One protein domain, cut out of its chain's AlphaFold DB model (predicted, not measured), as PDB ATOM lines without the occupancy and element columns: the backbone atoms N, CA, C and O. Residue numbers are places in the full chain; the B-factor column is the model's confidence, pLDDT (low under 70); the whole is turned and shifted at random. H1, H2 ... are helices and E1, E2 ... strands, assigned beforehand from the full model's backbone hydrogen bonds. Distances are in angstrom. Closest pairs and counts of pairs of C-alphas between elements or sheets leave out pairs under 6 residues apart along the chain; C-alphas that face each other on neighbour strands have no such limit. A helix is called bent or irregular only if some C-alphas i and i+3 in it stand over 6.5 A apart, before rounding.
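AT A GLANCE: This is residues 8 to 66 of the 146 residues of an uncharacterized protein of Sphingobacterium sp. IITKGP-BTPF85 (UniProt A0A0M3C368). A long, bent hairpin arm, E1 and E2, runs from a small head of two short helices, H1 and H2, with residues 58 to 63 sticking out free. The 59 printed residues run H1, E1, E2, H2, the sheet E1 - E2 antiparallel, class mixed. The whole is only just loose, close to extended, with radius of gyration of the C-alphas 15.5 A, spanning 44 by 25 by 16 A.

IN THESE COORDINATES: Find C-alpha 11 at (-2.782, -31.267, 19.630), where H1, residues 11 to 17, begins; it is irregular, with C-alphas 12 and 15 8.5 A apart, and 10.9 A long. E1, residues 24 to 30, runs 17.8 A. E2, residues 36 to 43, runs 19.8 A and bends by 61 degrees at residue 40. H2, residues 50 to 57, runs 10.6 A to C-alpha 57 at (-3.712, -42.192, 29.689).

HOW THE PARTS SIT: Look at hairpin E1 and E2, at 163 degrees: N 25 and O 42 are 2.8 A apart, within hydrogen-bond range. Residues 19 to 20 pair antiparallel with 47 to 48. H1 and H2 touch, closest at the C-alphas of Arg 15 and Ala 50, 5.2 A, at a steep tilt of 57 degrees, opposite ways. H1 and E2 are apart, as are E1 and H2. Every O i to N i+4 pair is within range in H2; H1 has 1 of 3, and 2 of 4 O i to N i+3 pairs.

THE WHOLE: The farthest C-alphas, Glu 16 and Asp 33, are 45.6 A apart. The printed part has no cut and no long link. Residues 57 to 64 have pLDDT under 70.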
ATOM      1  N   LYS A   8       1.005 -33.151  23.107       71.19
ATOM      2  CA  LYS A   8       0.175 -34.259  22.605       71.19
ATOM      3  C   LYS A   8      -1.231 -34.318  23.223       71.19
ATOM      4  O   LYS A   8      -2.128 -34.889  22.622       71.19
ATOM      5  N   THR A   9      -1.425 -33.733  24.407       70.25
ATOM      6  CA  THR A   9      -2.727 -33.677  25.104       70.25
ATOM      7  C   THR A   9      -3.570 -32.457  24.708       70.25
ATOM      8  O   THR A   9      -4.667 -32.258  25.228       70.25
ATOM      9  N   ALA A  10      -3.053 -31.609  23.813       72.81
ATOM     10  CA  ALA A  10      -3.735 -30.434  23.269       72.81
ATOM     11  C   ALA A  10      -3.707 -30.373  21.729       72.81
ATOM     12  O   ALA A  10      -4.455 -29.598  21.138       72.81
ATOM     13  N   ALA A  11      -2.861 -31.175  21.081       74.38
ATOM     14  CA  ALA A  11      -2.782 -31.267  19.630       74.38
ATOM     15  C   ALA A  11      -4.129 -31.678  19.006       74.38
ATOM     16  O   ALA A  11      -4.947 -32.338  19.642       74.38
ATOM     17  N   ASN A  12      -4.343 -31.300  17.742       77.69
ATOM     18  CA  ASN A  12      -5.492 -31.708  16.922       77.69
ATOM     19  C   ASN A  12      -6.876 -31.418  17.532       77.69
ATOM     20  O   ASN A  12      -7.832 -32.120  17.222       77.69
ATOM     21  N   ASN A  13      -6.989 -30.387  18.379       80.81
ATOM     22  CA  ASN A  13      -8.260 -29.971  18.985       80.81
ATOM     23  C   ASN A  13      -8.924 -31.078  19.834       80.81
ATOM     24  O   ASN A  13     -10.142 -31.108  20.005       80.81
ATOM     25  N   ILE A  14      -8.115 -32.004  20.377       81.75
ATOM     26  CA  ILE A  14      -8.595 -33.164  21.150       81.75
ATOM     27  C   ILE A  14      -9.459 -32.728  22.338       81.75
ATOM     28  O   ILE A  14     -10.352 -33.467  22.746       81.75
ATOM     29  N   ARG A  15      -9.233 -31.530  22.894       77.75
ATOM     30  CA  ARG A  15      -9.984 -31.015  24.048       77.75
ATOM     31  C   ARG A  15     -11.440 -30.706  23.707       77.75
ATOM     32  O   ARG A  15     -12.308 -30.871  24.561       77.75
ATOM     33  N   GLU A  16     -11.695 -30.284  22.477       81.69
ATOM     34  CA  GLU A  16     -12.993 -29.851  21.976       81.69
ATOM     35  C   GLU A  16     -13.718 -30.985  21.245       81.69
ATOM     36  O   GLU A  16     -14.936 -31.110  21.360       81.69
ATOM     37  N   THR A  17     -12.986 -31.816  20.497       84.44
ATOM     38  CA  THR A  17     -13.580 -32.832  19.612       84.44
ATOM     39  C   THR A  17     -13.470 -34.258  20.138       84.44
ATOM     40  O   THR A  17     -14.163 -35.141  19.631       84.44
ATOM     41  N   GLY A  18     -12.643 -34.504  21.156       83.62
ATOM     42  CA  GLY A  18     -12.276 -35.860  21.562       83.62
ATOM     43  C   GLY A  18     -11.303 -36.511  20.577       83.62
ATOM     44  O   GLY A  18     -10.665 -35.828  19.772       83.62
ATOM     45  N   VAL A  19     -11.173 -37.833  20.660       85.12
ATOM     46  CA  VAL A  19     -10.280 -38.618  19.801       85.12
ATOM     47  C   VAL A  19     -10.958 -39.893  19.307       85.12
ATOM     48  O   VAL A  19     -11.529 -40.660  20.082       85.12
ATOM     49  N   THR A  20     -10.824 -40.155  18.010       86.44
ATOM     50  CA  THR A  20     -11.132 -41.454  17.405       86.44
ATOM     51  C   THR A  20      -9.809 -42.145  17.117       86.44
ATOM     52  O   THR A  20      -8.968 -41.598  16.410       86.44
ATOM     53  N   LEU A  21      -9.593 -43.317  17.714       80.25
ATOM     54  CA  LEU A  21      -8.378 -44.100  17.493       80.25
ATOM     55  C   LEU A  21      -8.516 -44.950  16.233       80.25
ATOM     56  O   LEU A  21      -9.543 -45.612  16.048       80.25
ATOM     57  N   ASP A  22      -7.450 -44.988  15.439       82.31
ATOM     58  CA  ASP A  22      -7.345 -45.882  14.292       82.31
ATOM     59  C   ASP A  22      -7.461 -47.335  14.758       82.31
ATOM     60  O   ASP A  22      -6.757 -47.791  15.664       82.31
ATOM     61  N   GLY A  23      -8.387 -48.070  14.152       82.62
ATOM     62  CA  GLY A  23      -8.644 -49.456  14.505       82.62
ATOM     63  C   GLY A  23      -9.861 -50.022  13.791       82.62
ATOM     64  O   GLY A  23     -10.617 -49.309  13.129       82.62
ATOM     65  N   VAL A  24     -10.060 -51.326  13.959       87.56
ATOM     66  CA  VAL A  24     -11.229 -52.043  13.448       87.56
ATOM     67  C   VAL A  24     -12.050 -52.596  14.602       87.56
ATOM     68  O   VAL A  24     -11.516 -52.996  15.636       87.56
ATOM     69  N   LYS A  25     -13.365 -52.629  14.416       87.31
ATOM     70  CA  LYS A  25     -14.288 -53.392  15.249       87.31
ATOM     71  C   LYS A  25     -14.653 -54.665  14.515       87.31
ATOM     72  O   LYS A  25     -14.916 -54.630  13.317       87.31
ATOM     73  N   ALA A  26     -14.694 -55.767  15.242       90.12
ATOM     74  CA  ALA A  26     -15.158 -57.037  14.727       90.12
ATOM     75  C   ALA A  26     -15.856 -57.806  15.844       90.12
ATOM     76  O   ALA A  26     -15.593 -57.580  17.029       90.12
ATOM     77  N   ASP A  27     -16.738 -58.706  15.447       90.69
ATOM     78  CA  ASP A  27     -17.430 -59.595  16.359       90.69
ATOM     79  C   ASP A  27     -16.581 -60.875  16.457       90.69
ATOM     80  O   ASP A  27     -16.285 -61.510  15.439       90.69
ATOM     81  N   VAL A  28     -16.124 -61.201  17.671       92.25
ATOM     82  CA  VAL A  28     -15.213 -62.328  17.935       92.25
ATOM     83  C   VAL A  28     -15.972 -63.445  18.642       92.25
ATOM     84  O   VAL A  28     -16.515 -63.230  19.728       92.25
ATOM     85  N   ALA A  29     -15.990 -64.635  18.043       92.81
ATOM     86  CA  ALA A  29     -16.553 -65.843  18.639       92.81
ATOM     87  C   ALA A  29     -15.417 -66.797  19.023       92.81
ATOM     88  O   ALA A  29     -14.674 -67.251  18.158       92.81
ATOM     89  N   PHE A  30     -15.270 -67.072  20.319       94.12
ATOM     90  CA  PHE A  30     -14.250 -67.986  20.835       94.12
ATOM     91  C   PHE A  30     -14.778 -69.418  20.888       94.12
ATOM     92  O   PHE A  30     -15.887 -69.660  21.372       94.12
ATOM     93  N   HIS A  31     -13.950 -70.361  20.452       92.56
ATOM     94  CA  HIS A  31     -14.225 -71.794  20.485       92.56
ATOM     95  C   HIS A  31     -13.624 -72.446  21.733       92.56
ATOM     96  O   HIS A  31     -12.713 -71.914  22.370       92.56
ATOM     97  N   SER A  32     -14.128 -73.627  22.099       92.38
ATOM     98  CA  SER A  32     -13.667 -74.370  23.284       92.38
ATOM     99  C   SER A  32     -12.238 -74.909  23.167       92.38
ATOM    100  O   SER A  32     -11.633 -75.249  24.182       92.38
ATOM    101  N   ASP A  33     -11.690 -74.976  21.954       91.56
ATOM    102  CA  ASP A  33     -10.312 -75.378  21.663       91.56
ATOM    103  C   ASP A  33      -9.313 -74.203  21.698       91.56
ATOM    104  O   ASP A  33      -8.122 -74.392  21.453       91.56
ATOM    105  N   GLY A  34      -9.785 -72.992  22.023       89.12
ATOM    106  CA  GLY A  34      -8.973 -71.777  22.083       89.12
ATOM    107  C   GLY A  34      -8.791 -71.067  20.739       89.12
ATOM    108  O   GLY A  34      -8.119 -70.035  20.693       89.12
ATOM    109  N   THR A  35      -9.384 -71.575  19.656       93.19
ATOM    110  CA  THR A  35      -9.457 -70.857  18.377       93.19
ATOM    111  C   THR A  35     -10.573 -69.803  18.399       93.19
ATOM    112  O   THR A  35     -11.388 -69.754  19.325       93.19
ATOM    113  N   TYR A  36     -10.593 -68.902  17.414       92.69
ATOM    114  CA  TYR A  36     -11.603 -67.850  17.326       92.69
ATOM    115  C   TYR A  36     -11.956 -67.515  15.877       92.69
ATOM    116  O   TYR A  36     -11.085 -67.505  15.007       92.69
ATOM    117  N   ASP A  37     -13.224 -67.178  15.652       93.94
ATOM    118  CA  ASP A  37     -13.709 -66.609  14.397       93.94
ATOM    119  C   ASP A  37     -13.886 -65.099  14.528       93.94
ATOM    120  O   ASP A  37     -14.382 -64.594  15.540       93.94
ATOM    121  N   VAL A  38     -13.505 -64.377  13.476       92.12
ATOM    122  CA  VAL A  38     -13.662 -62.924  13.375       92.12
ATOM    123  C   VAL A  38     -14.641 -62.619  12.253       92.12
ATOM    124  O   VAL A  38     -14.400 -62.958  11.095       92.12
ATOM    125  N   THR A  39     -15.742 -61.955  12.586       92.75
ATOM    126  CA  THR A  39     -16.782 -61.579  11.618       92.75
ATOM    127  C   THR A  39     -17.116 -60.091  11.722       92.75
ATOM    128  O   THR A  39     -16.745 -59.428  12.689       92.75
ATOM    129  N   ASN A  40     -17.792 -59.540  10.705       89.88
ATOM    130  CA  ASN A  40     -18.295 -58.157  10.716       89.88
ATOM    131  C   ASN A  40     -17.208 -57.087  10.979       89.88
ATOM    132  O   ASN A  40     -17.380 -56.179  11.803       89.88
ATOM    133  N   ILE A  41     -16.071 -57.223  10.285       90.69
ATOM    134  CA  ILE A  41     -14.948 -56.284  10.365       90.69
ATOM    135  C   ILE A  41     -15.381 -54.943   9.772       90.69
ATOM    136  O   ILE A  41     -15.773 -54.861   8.608       90.69
ATOM    137  N   ARG A  42     -15.300 -53.889  10.579       91.38
ATOM    138  CA  ARG A  42     -15.695 -52.525  10.217       91.38
ATOM    139  C   ARG A  42     -14.761 -51.509  10.854       91.38
ATOM    140  O   ARG A  42     -14.134 -51.791  11.873       91.38
ATOM    141  N   GLU A  43     -14.679 -50.321  10.272       88.56
ATOM    142  CA  GLU A  43     -13.864 -49.239  10.826       88.56
ATOM    143  C   GLU A  43     -14.361 -48.806  12.212       88.56
ATOM    144  O   GLU A  43     -15.563 -48.808  12.512       88.56
ATOM    145  N   ASN A  44     -13.422 -48.430  13.081       87.06
ATOM    146  CA  ASN A  44     -13.756 -47.836  14.361       87.06
ATOM    147  C   ASN A  44     -14.172 -46.368  14.189       87.06
ATOM    148  O   ASN A  44     -13.345 -45.496  13.962       87.06
ATOM    149  N   THR A  45     -15.453 -46.090  14.404       87.88
ATOM    150  CA  THR A  45     -16.005 -44.726  14.422       87.88
ATOM    151  C   THR A  45     -16.343 -44.229  15.831       87.88
ATOM    152  O   THR A  45     -16.972 -43.182  15.984       87.88
ATOM    153  N   SER A  46     -15.969 -44.967  16.887       86.69
ATOM    154  CA  SER A  46     -16.232 -44.526  18.261       86.69
ATOM    155  C   SER A  46     -15.315 -43.380  18.653       86.69
ATOM    156  O   SER A  46     -14.114 -43.576  18.823       86.69
ATOM    157  N   ASN A  47     -15.922 -42.218  18.878       87.12
ATOM    158  CA  ASN A  47     -15.247 -41.078  19.471       87.12
ATOM    159  C   ASN A  47     -15.152 -41.243  20.994       87.12
ATOM    160  O   ASN A  47     -16.147 -41.545  21.658       87.12
ATOM    161  N   ILE A  48     -13.961 -41.025  21.541       86.44
ATOM    162  CA  ILE A  48     -13.686 -41.020  22.978       86.44
ATOM    163  C   ILE A  48     -13.616 -39.564  23.430       86.44
ATOM    164  O   ILE A  48     -12.925 -38.749  22.818       86.44
ATOM    165  N   SER A  49     -14.320 -39.225  24.513       87.25
ATOM    166  CA  SER A  49     -14.270 -37.869  25.060       87.25
ATOM    167  C   SER A  49     -12.846 -37.508  25.500       87.25
ATOM    168  O   SER A  49     -12.080 -38.367  25.944       87.25
ATOM    169  N   ALA A  50     -12.489 -36.223  25.437       81.44
ATOM    170  CA  ALA A  50     -11.184 -35.748  25.902       81.44
ATOM    171  C   ALA A  50     -10.907 -36.148  27.364       81.44
ATOM    172  O   ALA A  50      -9.779 -36.484  27.731       81.44
ATOM    173  N   GLN A  51     -11.954 -36.131  28.196       79.50
ATOM    174  CA  GLN A  51     -11.879 -36.490  29.607       79.50
ATOM    175  C   GLN A  51     -11.597 -37.982  29.799       79.50
ATOM    176  O   GLN A  51     -10.727 -38.333  30.600       79.50
ATOM    177  N   ASP A  52     -12.303 -38.849  29.071       82.19
ATOM    178  CA  ASP A  52     -12.098 -40.296  29.155       82.19
ATOM    179  C   ASP A  52     -10.730 -40.682  28.604       82.19
ATOM    180  O   ASP A  52     -10.023 -41.479  29.219       82.19
ATOM    181  N   TRP A  53     -10.310 -40.078  27.492       78.94
ATOM    182  CA  TRP A  53      -8.985 -40.309  26.928       78.94
ATOM    183  C   TRP A  53      -7.874 -39.922  27.916       78.94
ATOM    184  O   TRP A  53      -7.021 -40.751  28.236       78.94
ATOM    185  N   ALA A  54      -7.936 -38.716  28.490       75.69
ATOM    186  CA  ALA A  54      -6.941 -38.245  29.454       75.69
ATOM    187  C   ALA A  54      -6.908 -39.077  30.747       75.69
ATOM    188  O   ALA A  54      -5.835 -39.334  31.297       75.69
ATOM    189  N   ARG A  55      -8.072 -39.515  31.248       76.12
ATOM    190  CA  ARG A  55      -8.144 -40.393  32.428       76.12
ATOM    191  C   ARG A  55      -7.503 -41.750  32.162       76.12
ATOM    192  O   ARG A  55      -6.779 -42.253  33.018       76.12
ATOM    193  N   ASN A  56      -7.749 -42.322  30.986       74.75
ATOM    194  CA  ASN A  56      -7.183 -43.615  30.612       74.75
ATOM    195  C   ASN A  56      -5.682 -43.538  30.301       74.75
ATOM    196  O   ASN A  56      -4.978 -44.515  30.531       74.75
ATOM    197  N   GLU A  57      -5.157 -42.380  29.887       68.69
ATOM    198  CA  GLU A  57      -3.712 -42.192  29.689       68.69
ATOM    199  C   GLU A  57      -2.901 -42.414  30.983       68.69
ATOM    200  O   GLU A  57      -1.744 -42.823  30.927       68.69
ATOM    201  N   TYR A  58      -3.499 -42.185  32.160       63.31
ATOM    202  CA  TYR A  58      -2.833 -42.394  33.452       63.31
ATOM    203  C   TYR A  58      -2.917 -43.832  33.986       63.31
ATOM    204  O   TYR A  58      -2.149 -44.192  34.878       63.31
ATOM    205  N   ASN A  59      -3.831 -44.652  33.467       61.50
ATOM    206  CA  ASN A  59      -4.073 -45.996  33.983       61.50
ATOM    207  C   ASN A  59      -3.164 -47.023  33.290       61.50
ATOM    208  O   ASN A  59      -3.536 -47.646  32.299       61.50
ATOM    209  N   GLY A  60      -1.972 -47.222  33.859       60.09
ATOM    210  CA  GLY A  60      -1.043 -48.303  33.510       60.09
ATOM    211  C   GLY A  60       0.104 -47.893  32.577       60.09
ATOM    212  O   GLY A  60       0.145 -46.754  32.108       60.09
ATOM    213  N   PRO A  61       1.060 -48.809  32.304       56.56
ATOM    214  CA  PRO A  61       2.151 -48.600  31.354       56.56
ATOM    215  C   PRO A  61       1.594 -48.629  29.927       56.56
ATOM    216  O   PRO A  61       1.768 -49.576  29.165       56.56
ATOM    217  N   THR A  62       0.848 -47.589  29.579       66.56
ATOM    218  CA  THR A  62       0.409 -47.355  28.214       66.56
ATOM    219  C   THR A  62       1.625 -46.953  27.384       66.56
ATOM    220  O   THR A  62       2.569 -46.353  27.903       66.56
ATOM    221  N   ALA A  63       1.612 -47.235  26.079       66.69
ATOM    222  CA  ALA A  63       2.686 -46.809  25.172       66.69
ATOM    223  C   ALA A  63       2.982 -45.295  25.272       66.69
ATOM    224  O   ALA A  63       4.094 -44.852  25.011       66.69
ATOM    225  N   PHE A  64       2.001 -44.507  25.723       67.00
ATOM    226  CA  PHE A  64       2.105 -43.070  25.964       67.00
ATOM    227  C   PHE A  64       3.004 -42.671  27.142       67.00
ATOM    228  O   PHE A  64       3.416 -41.508  27.199       67.00
ATOM    229  N   SER A  65       3.277 -43.597  28.061       72.31
ATOM    230  CA  SER A  65       4.108 -43.396  29.256       72.31
ATOM    231  C   SER A  65       5.492 -44.045  29.127       72.31
ATOM    232  O   SER A  65       6.257 -44.058  30.088       72.31
ATOM    233  N   ILE A  66       5.817 -44.590  27.949       79.31
ATOM    234  CA  ILE A  66       7.120 -45.181  27.640       79.31
ATOM    235  C   ILE A  66       7.926 -44.158  26.843       79.31
ATOM    236  O   ILE A  66       7.518 -43.722  25.766       79.31
TER     237      ILE A  66